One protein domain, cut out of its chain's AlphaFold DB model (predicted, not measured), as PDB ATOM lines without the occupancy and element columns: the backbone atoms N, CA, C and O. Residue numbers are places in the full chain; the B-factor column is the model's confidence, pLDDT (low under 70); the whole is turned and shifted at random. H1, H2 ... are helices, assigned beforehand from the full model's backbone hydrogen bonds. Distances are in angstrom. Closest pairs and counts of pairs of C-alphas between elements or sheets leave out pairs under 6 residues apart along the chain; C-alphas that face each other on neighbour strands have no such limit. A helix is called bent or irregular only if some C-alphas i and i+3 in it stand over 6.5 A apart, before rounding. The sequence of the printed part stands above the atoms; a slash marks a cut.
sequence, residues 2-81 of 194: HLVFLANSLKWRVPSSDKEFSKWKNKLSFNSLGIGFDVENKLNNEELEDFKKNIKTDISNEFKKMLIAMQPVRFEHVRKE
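AT A GLANCE: This is residues 2 to 81 of the 194 residues of an uncharacterized protein of Nonlabens ulvanivorans (UniProt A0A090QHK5). One long, kinked helix, H4, runs through the middle of an open all-helix arrangement. H1 packs side by side with it near Ala 69, running the opposite way, and H5 turns off at a corner beyond its last residue, while H3 lies at the other end of the domain and the long link of residues 25 to 44 makes a wide open loop with H3 and H4. The printed part has 80 residues with five named helices, H1 to H5 in chain order, and no named strand. It is only just loose, close to compact, with a radius of gyration of the C-alphas of 14.3 A, and spans 42 by 29 by 17 A.

HOW THE PARTS SIT: H4, residues 58 to 74, has a kink of 33 degrees near residue 68. It is irregular, with C-alphas 69 and 72 standing 7.3 A apart. H1, residues 2 to 11, touches H4 at a shallow tilt of 26 degrees, opposite ways; their closest C-alphas, those of Asn 8 and Ala 69, are 4.8 A apart. H5, residues 76 to 81, touches H4 only at the corner by their link, with residues 71 to 73 of H4 alone. The closest C-alphas there, those of Pro 72 and Arg 79, are 5.0 A apart, and the lines are about perpendicular at 73 degrees. H2, residues 15 to 24, and H4 are near each other, with 8 pairs of C-alphas within 10 A. H2 is close to H1 but not clearly touching, about perpendicular at 88 degrees, with the C-alphas of Lys 11 and Ser 17 closest at 6.4 A. H3, residues 45 to 54, is close to H4 but not clearly touching; their closest C-alphas, those of Asn 54 and Ser 60, are 7.7 A apart, and the lines are about perpendicular at 83 degrees. H3 is apart from H1, H2 and H5. Each O i to N i+4 pair is within hydrogen-bond range in H1, H3 and H5, against 11 of 13 in H4 and 3 of 6 in H2.

IN THESE COORDINATES: H4 measures 23.1 A from C-alpha 58 at (298.090, 366.414, 245.388) to C-alpha 74. H2 measures 15.5 A, H1 14.4 A, H3 14.2 A and H5 8.6 A. H1 begins at C-alpha 2, (323.122, 358.529, 243.247), and H5 ends at C-alpha 81, (326.033, 368.841, 232.704).

THE WHOLE: The two C-alphas farthest apart, those of Leu 3 and Asn 45, are 42.5 A apart. The printed part has no cut. The link from H2 to H3 is long, with 20 residues; the other links are tight. Mean pLDDT of the printed part is 80.7, with residues 36 to 43, 48, 52 and 54 to 56 under 70.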
ATOM      1  N   HIS A   2     324.020 358.968 242.163       84.56
ATOM      2  CA  HIS A   2     323.122 358.529 243.247       84.56
ATOM      3  C   HIS A   2     322.966 359.563 244.373       84.56
ATOM      4  O   HIS A   2     321.847 359.831 244.786       84.56
ATOM      5  N   LEU A   3     324.054 360.220 244.795       88.81
ATOM      6  CA  LEU A   3     323.976 361.290 245.800       88.81
ATOM      7  C   LEU A   3     323.213 362.531 245.310       88.81
ATOM      8  O   LEU A   3     322.551 363.179 246.101       88.81
ATOM      9  N   VAL A   4     323.247 362.826 244.008       89.75
ATOM     10  CA  VAL A   4     322.464 363.926 243.415       89.75
ATOM     11  C   VAL A   4     320.977 363.578 243.406       89.75
ATOM     12  O   VAL A   4     320.139 364.414 243.717       89.75
ATOM     13  N   PHE A   5     320.645 362.328 243.076       89.00
ATOM     14  CA  PHE A   5     319.276 361.829 243.188       89.00
ATOM     15  C   PHE A   5     318.775 361.894 244.636       89.00
ATOM     16  O   PHE A   5     317.655 362.344 244.870       89.00
ATOM     17  N   LEU A   6     319.607 361.488 245.603       90.19
ATOM     18  CA  LEU A   6     319.290 361.590 247.027       90.19
ATOM     19  C   LEU A   6     319.056 363.047 247.436       90.19
ATOM     20  O   LEU A   6     318.003 363.334 247.994       90.19
ATOM     21  N   ALA A   7     319.988 363.944 247.105       91.00
ATOM     22  CA  ALA A   7     319.872 365.373 247.365       91.00
ATOM     23  C   ALA A   7     318.530 365.896 246.828       91.00
ATOM     24  O   ALA A   7     317.668 366.304 247.604       91.00
ATOM     25  N   ASN A   8     318.273 365.756 245.526       89.00
ATOM     26  CA  ASN A   8     317.021 366.233 244.938       89.00
ATOM     27  C   ASN A   8     315.775 365.584 245.558       89.00
ATOM     28  O   ASN A   8     314.747 366.238 245.692       89.00
ATOM     29  N   SER A   9     315.839 364.312 245.956       88.44
ATOM     30  CA  SER A   9     314.712 363.650 246.626       88.44
ATOM     31  C   SER A   9     314.425 364.245 248.006       88.44
ATOM     32  O   SER A   9     313.270 364.270 248.421       88.44
ATOM     33  N   LEU A  10     315.458 364.703 248.714       89.56
ATOM     34  CA  LEU A  10     315.328 365.352 250.015       89.56
ATOM     35  C   LEU A  10     314.819 366.795 249.888       89.56
ATOM     36  O   LEU A  10     313.974 367.185 250.690       89.56
ATOM     37  N   LYS A  11     315.237 367.541 248.850       87.75
ATOM     38  CA  LYS A  11     314.709 368.885 248.532       87.75
ATOM     39  C   LYS A  11     313.185 368.886 248.527       87.75
ATOM     40  O   LYS A  11     312.541 369.631 249.250       87.75
ATOM     41  N   TRP A  12     312.581 367.995 247.749       86.62
ATOM     42  CA  TRP A  12     311.132 368.011 247.554       86.62
ATOM     43  C   TRP A  12     310.315 367.462 248.730       86.62
ATOM     44  O   TRP A  12     309.103 367.318 248.604       86.62
ATOM     45  N   ARG A  13     310.962 367.138 249.856       82.19
ATOM     46  CA  ARG A  13     310.307 366.674 251.086       82.19
ATOM     47  C   ARG A  13     310.275 367.731 252.189       82.19
ATOM     48  O   ARG A  13     309.731 367.439 253.251       82.19
ATOM     49  N   VAL A  14     310.852 368.916 251.966       83.94
ATOM     50  CA  VAL A  14     310.854 369.994 252.964       83.94
ATOM     51  C   VAL A  14     309.794 371.065 252.671       83.94
ATOM     52  O   VAL A  14     309.616 371.434 251.506       83.94
ATOM     53  N   PRO A  15     309.121 371.620 253.703       81.31
ATOM     54  CA  PRO A  15     308.063 372.623 253.525       81.31
ATOM     55  C   PRO A  15     308.503 373.878 252.761       81.31
ATOM     56  O   PRO A  15     307.713 374.477 252.025       81.31
ATOM     57  N   SER A  16     309.769 374.276 252.897       82.12
ATOM     58  CA  SER A  16     310.348 375.400 252.156       82.12
ATOM     59  C   SER A  16     310.281 375.185 250.637       82.12
ATOM     60  O   SER A  16     309.924 376.104 249.899       82.12
ATOM     61  N   SER A  17     310.505 373.955 250.165       84.81
ATOM     62  CA  SER A  17     310.432 373.603 248.741       84.81
ATOM     63  C   SER A  17     309.003 373.488 248.214       84.81
ATOM     64  O   SER A  17     308.776 373.695 247.022       84.81
ATOM     65  N   ASP A  18     308.018 373.209 249.072       84.88
ATOM     66  CA  ASP A  18     306.606 373.173 248.668       84.88
ATOM     67  C   ASP A  18     306.106 374.549 248.229       84.88
ATOM     68  O   ASP A  18     305.387 374.668 247.228       84.88
ATOM     69  N   LYS A  19     306.532 375.597 248.949       84.81
ATOM     70  CA  LYS A  19     306.238 376.992 248.599       84.81
ATOM     71  C   LYS A  19     306.786 377.317 247.214       84.81
ATOM     72  O   LYS A  19     306.052 377.865 246.392       84.81
ATOM     73  N   GLU A  20     308.022 376.919 246.927       84.88
ATOM     74  CA  GLU A  20     308.643 377.155 245.621       84.88
ATOM     75  C   GLU A  20     307.970 376.344 244.514       84.88
ATOM     76  O   GLU A  20     307.520 376.919 243.523       84.88
ATOM     77  N   PHE A  21     307.779 375.038 244.714       87.38
ATOM     78  CA  PHE A  21     307.096 374.168 243.753       87.38
ATOM     79  C   PHE A  21     305.704 374.694 243.380       87.38
ATOM     80  O   PHE A  21     305.306 374.658 242.213       87.38
ATOM     81  N   SER A  22     304.961 375.240 244.349       86.19
ATOM     82  CA  SER A  22     303.619 375.780 244.114       86.19
ATOM     83  C   SER A  22     303.575 376.893 243.055       86.19
ATOM     84  O   SER A  22     302.564 377.003 242.353       86.19
ATOM     85  N   LYS A  23     304.666 377.657 242.880       85.94
ATOM     86  CA  LYS A  23     304.751 378.787 241.937       85.94
ATOM     87  C   LYS A  23     304.792 378.340 240.473       85.94
ATOM     88  O   LYS A  23     304.309 379.062 239.601       85.94
ATOM     89  N   TRP A  24     305.329 377.154 240.184       84.19
ATOM     90  CA  TRP A  24     305.577 376.699 238.807       84.19
ATOM     91  C   TRP A  24     305.075 375.276 238.504       84.19
ATOM     92  O   TRP A  24     305.102 374.863 237.346       84.19
ATOM     93  N   LYS A  25     304.481 374.553 239.468       84.75
ATOM     94  CA  LYS A  25     303.908 373.199 239.268       84.75
ATOM     95  C   LYS A  25     302.929 373.065 238.097       84.75
ATOM     96  O   LYS A  25     302.813 371.990 237.501       84.75
ATOM     97  N   ASN A  26     302.222 374.146 237.766       81.94
ATOM     98  CA  ASN A  26     301.259 374.190 236.662       81.94
ATOM     99  C   ASN A  26     301.935 374.324 235.289       81.94
ATOM    100  O   ASN A  26     301.331 373.961 234.285       81.94
ATOM    101  N   LYS A  27     303.179 374.815 235.248       82.50
ATOM    102  CA  LYS A  27     304.004 374.888 234.033       82.50
ATOM    103  C   LYS A  27     304.660 373.543 233.710       82.50
ATOM    104  O   LYS A  27     304.969 373.269 232.556       82.50
ATOM    105  N   LEU A  28     304.827 372.678 234.712       81.88
ATOM    106  CA  LEU A  28     305.349 371.331 234.513       81.88
ATOM    107  C   LEU A  28     304.297 370.375 233.968       81.88
ATOM    108  O   LEU A  28     303.350 369.990 234.666       81.88
ATOM    109  N   SER A  29     304.542 369.897 232.754       81.75
ATOM    110  CA  SER A  29     303.840 368.750 232.190       81.75
ATOM    111  C   SER A  29     304.549 367.440 232.554       81.75
ATOM    112  O   SER A  29     305.746 367.405 232.838       81.75
ATOM    113  N   PHE A  30     303.827 366.324 232.511       81.94
ATOM    114  CA  PHE A  30     304.456 365.008 232.650       81.94
ATOM    115  C   PHE A  30     305.377 364.672 231.473       81.94
ATOM    116  O   PHE A  30     306.438 364.080 231.679       81.94
ATOM    117  N   ASN A  31     305.032 365.148 230.274       82.12
ATOM    118  CA  ASN A  31     305.856 364.998 229.078       82.12
ATOM    119  C   ASN A  31     307.214 365.694 229.246       82.12
ATOM    120  O   ASN A  31     308.245 365.084 228.972       82.12
ATOM    121  N   SER A  32     307.242 366.920 229.789       80.50
ATOM    122  CA  SER A  32     308.496 367.633 230.096       80.50
ATOM    123  C   SER A  32     309.332 366.944 231.177       80.50
ATOM    124  O   SER A  32     310.534 367.154 231.240       80.50
ATOM    125  N   LEU A  33     308.720 366.086 231.999       83.88
ATOM    126  CA  LEU A  33     309.411 365.252 232.989       83.88
ATOM    127  C   LEU A  33     309.806 363.870 232.433       83.88
ATOM    128  O   LEU A  33     310.311 363.017 233.170       83.88
ATOM    129  N   GLY A  34     309.598 363.641 231.133       78.94
ATOM    130  CA  GLY A  34     309.972 362.420 230.427       78.94
ATOM    131  C   GLY A  34     308.975 361.276 230.551       78.94
ATOM    132  O   GLY A  34     309.322 360.153 230.189       78.94
ATOM    133  N   ILE A  35     307.774 361.516 231.084       78.88
ATOM    134  CA  ILE A  35     306.672 360.559 230.992       78.88
ATOM    135  C   ILE A  35     305.785 360.989 229.834       78.88
ATOM    136  O   ILE A  35     304.949 361.873 229.986       78.88
ATOM    137  N   GLY A  36     305.989 360.350 228.683       66.25
ATOM    138  CA  GLY A  36     305.077 360.452 227.553       66.25
ATOM    139  C   GLY A  36     303.780 359.727 227.883       66.25
ATOM    140  O   GLY A  36     303.722 358.500 227.820       66.25
ATOM    141  N   PHE A  37     302.749 360.476 228.252       62.53
ATOM    142  CA  PHE A  37     301.395 359.946 228.305       62.53
ATOM    143  C   PHE A  37     300.803 360.048 226.899       62.53
ATOM    144  O   PHE A  37     300.263 361.085 226.526       62.53
ATOM    145  N   ASP A  38     300.901 358.976 226.110       57.72
ATOM    146  CA  ASP A  38     300.206 358.860 224.817       57.72
ATOM    147  C   ASP A  38     298.728 358.501 225.056       57.72
ATOM    148  O   ASP A  38     298.241 357.410 224.750       57.72
ATOM    149  N   VAL A  39     298.063 359.395 225.784       56.91
ATOM    150  CA  VAL A  39     296.731 359.203 226.362       56.91
ATOM    151  C   VAL A  39     295.674 359.891 225.496       56.91
ATOM    152  O   VAL A  39     294.566 359.382 225.362       56.91
ATOM    153  N   GLU A  40     296.041 360.983 224.817       53.19
ATOM    154  CA  GLU A  40     295.145 361.759 223.945       53.19
ATOM    155  C   GLU A  40     294.643 360.969 222.727       53.19
ATOM    156  O   GLU A  40     293.541 361.219 222.256       53.19
ATOM    157  N   ASN A  41     295.396 359.967 222.261       55.44
ATOM    158  CA  ASN A  41     294.984 359.105 221.148       55.44
ATOM    159  C   ASN A  41     294.179 357.866 221.584       55.44
ATOM    160  O   ASN A  41     293.726 357.104 220.729       55.44
ATOM    161  N   LYS A  42     294.056 357.610 222.894       61.00
ATOM    162  CA  LYS A  42     293.505 356.351 223.434       61.00
ATOM    163  C   LYS A  42     292.278 356.524 224.318       61.00
ATOM    164  O   LYS A  42     291.567 355.543 224.511       61.00
ATOM    165  N   LEU A  43     292.050 357.718 224.857       67.19
ATOM    166  CA  LEU A  43     290.899 358.015 225.704       67.19
ATOM    167  C   LEU A  43     289.807 358.731 224.918       67.19
ATOM    168  O   LEU A  43     290.087 359.544 224.034       67.19
ATOM    169  N   ASN A  44     288.556 358.459 225.273       76.06
ATOM    170  CA  ASN A  44     287.443 359.284 224.818       76.06
ATOM    171  C   ASN A  44     287.427 360.645 225.559       76.06
ATOM    172  O   ASN A  44     288.163 360.863 226.522       76.06
ATOM    173  N   ASN A  45     286.592 361.587 225.106       73.50
ATOM    174  CA  ASN A  45     286.577 362.954 225.646       73.50
ATOM    175  C   ASN A  45     286.226 363.032 227.146       73.50
ATOM    176  O   ASN A  45     286.757 363.901 227.832       73.50
ATOM    177  N   GLU A  46     285.366 362.148 227.666       76.31
ATOM    178  CA  GLU A  46     285.029 362.113 229.099       76.31
ATOM    179  C   GLU A  46     286.192 361.570 229.933       76.31
ATOM    180  O   GLU A  46     286.583 362.185 230.924       76.31
ATOM    181  N   GLU A  47     286.806 360.473 229.492       72.62
ATOM    182  CA  GLU A  47     287.975 359.870 230.139       72.62
ATOM    183  C   GLU A  47     289.178 360.822 230.147       72.62
ATOM    184  O   GLU A  47     289.935 360.869 231.118       72.62
ATOM    185  N   LEU A  48     289.348 361.610 229.082       68.25
ATOM    186  CA  LEU A  48     290.406 362.610 228.990       68.25
ATOM    187  C   LEU A  48     290.188 363.764 229.980       68.25
ATOM    188  O   LEU A  48     291.146 364.225 230.604       68.25
ATOM    189  N   GLU A  49     288.950 364.232 230.145       70.50
ATOM    190  CA  GLU A  49     288.622 365.281 231.117       70.50
ATOM    191  C   GLU A  49     288.750 364.782 232.563       70.50
ATOM    192  O   GLU A  49     289.339 365.475 233.399       70.50
ATOM    193  N   ASP A  50     288.324 363.551 232.851       72.50
ATOM    194  CA  ASP A  50     288.524 362.930 234.165       72.50
ATOM    195  C   ASP A  50     290.012 362.693 234.461       72.50
ATOM    196  O   ASP A  50     290.494 362.982 235.560       72.50
ATOM    197  N   PHE A  51     290.795 362.266 233.466       70.50
ATOM    198  CA  PHE A  51     292.247 362.147 233.583       70.50
ATOM    199  C   PHE A  51     292.911 363.502 233.869       70.50
ATOM    200  O   PHE A  51     293.710 363.616 234.803       70.50
ATOM    201  N   LYS A  52     292.540 364.563 233.139       69.38
ATOM    202  CA  LYS A  52     293.035 365.933 233.382       69.38
ATOM    203  C   LYS A  52     292.660 366.450 234.770       69.38
ATOM    204  O   LYS A  52     293.460 367.152 235.394       69.38
ATOM    205  N   LYS A  53     291.464 366.119 235.262       70.00
ATOM    206  CA  LYS A  53     291.003 366.478 236.608       70.00
ATOM    207  C   LYS A  53     291.805 365.737 237.682       70.00
ATOM    208  O   LYS A  53     292.288 366.369 238.621       70.00
ATOM    209  N   ASN A  54     292.050 364.443 237.491       67.75
ATOM    210  CA  ASN A  54     292.840 363.607 238.400       67.75
ATOM    211  C   ASN A  54     294.341 363.966 238.400       67.75
ATOM    212  O   ASN A  54     295.004 363.886 239.435       67.75
ATOM    213  N   ILE A  55     294.870 364.471 237.283       67.75
ATOM    214  CA  ILE A  55     296.233 365.020 237.174       67.75
ATOM    215  C   ILE A  55     296.434 366.309 237.984       67.75
ATOM    216  O   ILE A  55     297.572 366.703 238.236       67.75
ATOM    217  N   LYS A  56     295.376 366.989 238.427       67.06
ATOM    218  CA  LYS A  56     295.506 368.212 239.241       67.06
ATOM    219  C   LYS A  56     295.494 367.948 240.751       67.06
ATOM    220  O   LYS A  56     295.481 368.897 241.529       67.06
ATOM    221  N   THR A  57     295.507 366.683 241.163       77.69
ATOM    222  CA  THR A  57     295.495 366.268 242.573       77.69
ATOM    223  C   THR A  57     296.851 366.449 243.259       77.69
ATOM    224  O   THR A  57     297.893 366.577 242.609       77.69
ATOM    225  N   ASP A  58     296.856 366.396 244.591       81.25
ATOM    226  CA  ASP A  58     298.090 366.414 245.388       81.25
ATOM    227  C   ASP A  58     298.997 365.219 245.078       81.25
ATOM    228  O   ASP A  58     300.210 365.373 244.982       81.25
ATOM    229  N   ILE A  59     298.417 364.052 244.780       82.81
ATOM    230  CA  ILE A  59     299.164 362.857 244.360       82.81
ATOM    231  C   ILE A  59     299.981 363.134 243.092       82.81
ATOM    232  O   ILE A  59     301.143 362.743 242.993       82.81
ATOM    233  N   SER A  60     299.396 363.838 242.123       83.88
ATOM    234  CA  SER A  60     300.100 364.226 240.898       83.88
ATOM    235  C   SER A  60     301.251 365.196 241.177       83.88
ATOM    236  O   SER A  60     302.322 365.072 240.583       83.88
ATOM    237  N   ASN A  61     301.067 366.127 242.116       86.94
ATOM    238  CA  ASN A  61     302.117 367.053 242.542       86.94
ATOM    239  C   ASN A  61     303.292 366.314 243.202       86.94
ATOM    240  O   ASN A  61     304.442 366.550 242.829       86.94
ATOM    241  N   GLU A  62     303.011 365.362 244.092       87.19
ATOM    242  CA  GLU A  62     304.037 364.504 244.699       87.19
ATOM    243  C   GLU A  62     304.744 363.624 243.663       87.19
ATOM    244  O   GLU A  62     305.970 363.475 243.672       87.19
ATOM    245  N   PHE A  63     303.998 363.099 242.693       87.56
ATOM    246  CA  PHE A  63     304.589 362.333 241.606       87.56
ATOM    247  C   PHE A  63     305.507 363.203 240.735       87.56
ATOM    248  O   PHE A  63     306.626 362.793 240.429       87.56
ATOM    249  N   LYS A  64     305.105 364.437 240.398       88.19
ATOM    250  CA  LYS A  64     305.964 365.398 239.681       88.19
ATOM    251  C   LYS A  64     307.263 365.676 240.438       88.19
ATOM    252  O   LYS A  64     308.322 365.607 239.822       88.19
ATOM    253  N   LYS A  65     307.204 365.919 241.752       88.88
ATOM    254  CA  LYS A  65     308.388 366.091 242.618       88.88
ATOM    255  C   LYS A  65     309.348 364.907 242.530       88.88
ATOM    256  O   LYS A  65     310.546 365.088 242.304       88.88
ATOM    257  N   MET A  66     308.822 363.684 242.608       88.50
ATOM    258  CA  MET A  66     309.630 362.474 242.433       88.50
ATOM    259  C   MET A  66     310.289 362.424 241.046       88.50
ATOM    260  O   MET A  66     311.472 362.104 240.925       88.50
ATOM    261  N   LEU A  67     309.559 362.783 239.989       89.12
ATOM    262  CA  LEU A  67     310.099 362.796 238.629       89.12
ATOM    263  C   LEU A  67     311.151 363.881 238.408       89.12
ATOM    264  O   LEU A  67     312.112 363.625 237.679       89.12
ATOM    265  N   ILE A  68     311.004 365.049 239.040       88.38
ATOM    266  CA  ILE A  68     312.040 366.089 239.070       88.38
ATOM    267  C   ILE A  68     313.304 365.527 239.732       88.38
ATOM    268  O   ILE A  68     314.396 365.618 239.174       88.38
ATOM    269  N   ALA A  69     313.167 364.849 240.875       89.12
ATOM    270  CA  ALA A  69     314.318 364.251 241.547       89.12
ATOM    271  C   ALA A  69     315.046 363.212 240.682       89.12
ATOM    272  O   ALA A  69     316.267 363.079 240.768       89.12
ATOM    273  N   MET A  70     314.317 362.512 239.808       88.44
ATOM    274  CA  MET A  70     314.861 361.511 238.888       88.44
ATOM    275  C   MET A  70     315.519 362.088 237.624       88.44
ATOM    276  O   MET A  70     316.205 361.333 236.931       88.44
ATOM    277  N   GLN A  71     315.364 363.380 237.307       87.25
ATOM    278  CA  GLN A  71     315.932 363.989 236.087       87.25
ATOM    279  C   GLN A  71     317.434 363.695 235.881       87.25
ATOM    280  O   GLN A  71     317.784 363.233 234.790       87.25
ATOM    281  N   PRO A  72     318.321 363.820 236.901       86.81
ATOM    282  CA  PRO A  72     319.740 363.477 236.768       86.81
ATOM    283  C   PRO A  72     319.995 362.033 236.310       86.81
ATOM    284  O   PRO A  72     321.008 361.720 235.681       86.81
ATOM    285  N   VAL A  73     319.103 361.115 236.678       85.69
ATOM    286  CA  VAL A  73     319.225 359.694 236.347       85.69
ATOM    287  C   VAL A  73     318.592 359.405 234.989       85.69
ATOM    288  O   VAL A  73     319.150 358.616 234.231       85.69
ATOM    289  N   ARG A  74     317.478 360.059 234.654       85.00
ATOM    290  CA  ARG A  74     316.707 359.799 233.430       85.00
ATOM    291  C   ARG A  74     317.324 360.413 232.181       85.00
ATOM    292  O   ARG A  74     317.303 359.779 231.132       85.00
ATOM    293  N   PHE A  75     317.868 361.623 232.284       86.88
ATOM    294  CA  PHE A  75     318.309 362.386 231.122       86.88
ATOM    295  C   PHE A  75     319.832 362.470 231.044       86.88
ATOM    296  O   PHE A  75     320.499 363.016 231.922       86.88
ATOM    297  N   GLU A  76     320.396 361.938 229.957       88.12
ATOM    298  CA  GLU A  76     321.849 361.890 229.766       88.12
ATOM    299  C   GLU A  76     322.477 363.287 229.667       88.12
ATOM    300  O   GLU A  76     323.562 363.509 230.202       88.12
ATOM    301  N   HIS A  77     321.800 364.243 229.023       87.06
ATOM    302  CA  HIS A  77     322.298 365.617 228.904       87.06
ATOM    303  C   HIS A  77     322.401 366.301 230.276       87.06
ATOM    304  O   HIS A  77     323.462 366.829 230.601       87.06
ATOM    305  N   VAL A  78     321.364 366.173 231.115       87.06
ATOM    306  CA  VAL A  78     321.353 366.657 232.507       87.06
ATOM    307  C   VAL A  78     322.491 366.015 233.301       87.06
ATOM    308  O   VAL A  78     323.282 366.693 233.951       87.06
ATOM    309  N   ARG A  79     322.646 364.690 233.197       89.25
ATOM    310  CA  ARG A  79     323.744 363.962 233.849       89.25
ATOM    311  C   ARG A  79     325.121 364.495 233.450       89.25
ATOM    312  O   ARG A  79     325.978 364.678 234.318       89.25
ATOM    313  N   LYS A  80     325.345 364.703 232.149       88.94
ATOM    314  CA  LYS A  80     326.614 365.215 231.612       88.94
ATOM    315  C   LYS A  80     326.900 366.617 232.128       88.94
ATOM    316  O   LYS A  80     328.036 366.877 232.513       88.94
ATOM    317  N   GLU A  81     325.898 367.488 232.169       87.94
ATOM    318  CA  GLU A  81     326.033 368.841 232.704       87.94
ATOM    319  C   GLU A  81     326.454 368.826 234.176       87.94
ATOM    320  O   GLU A  81     327.512 369.362 234.509       87.94
TER     321      GLU A  81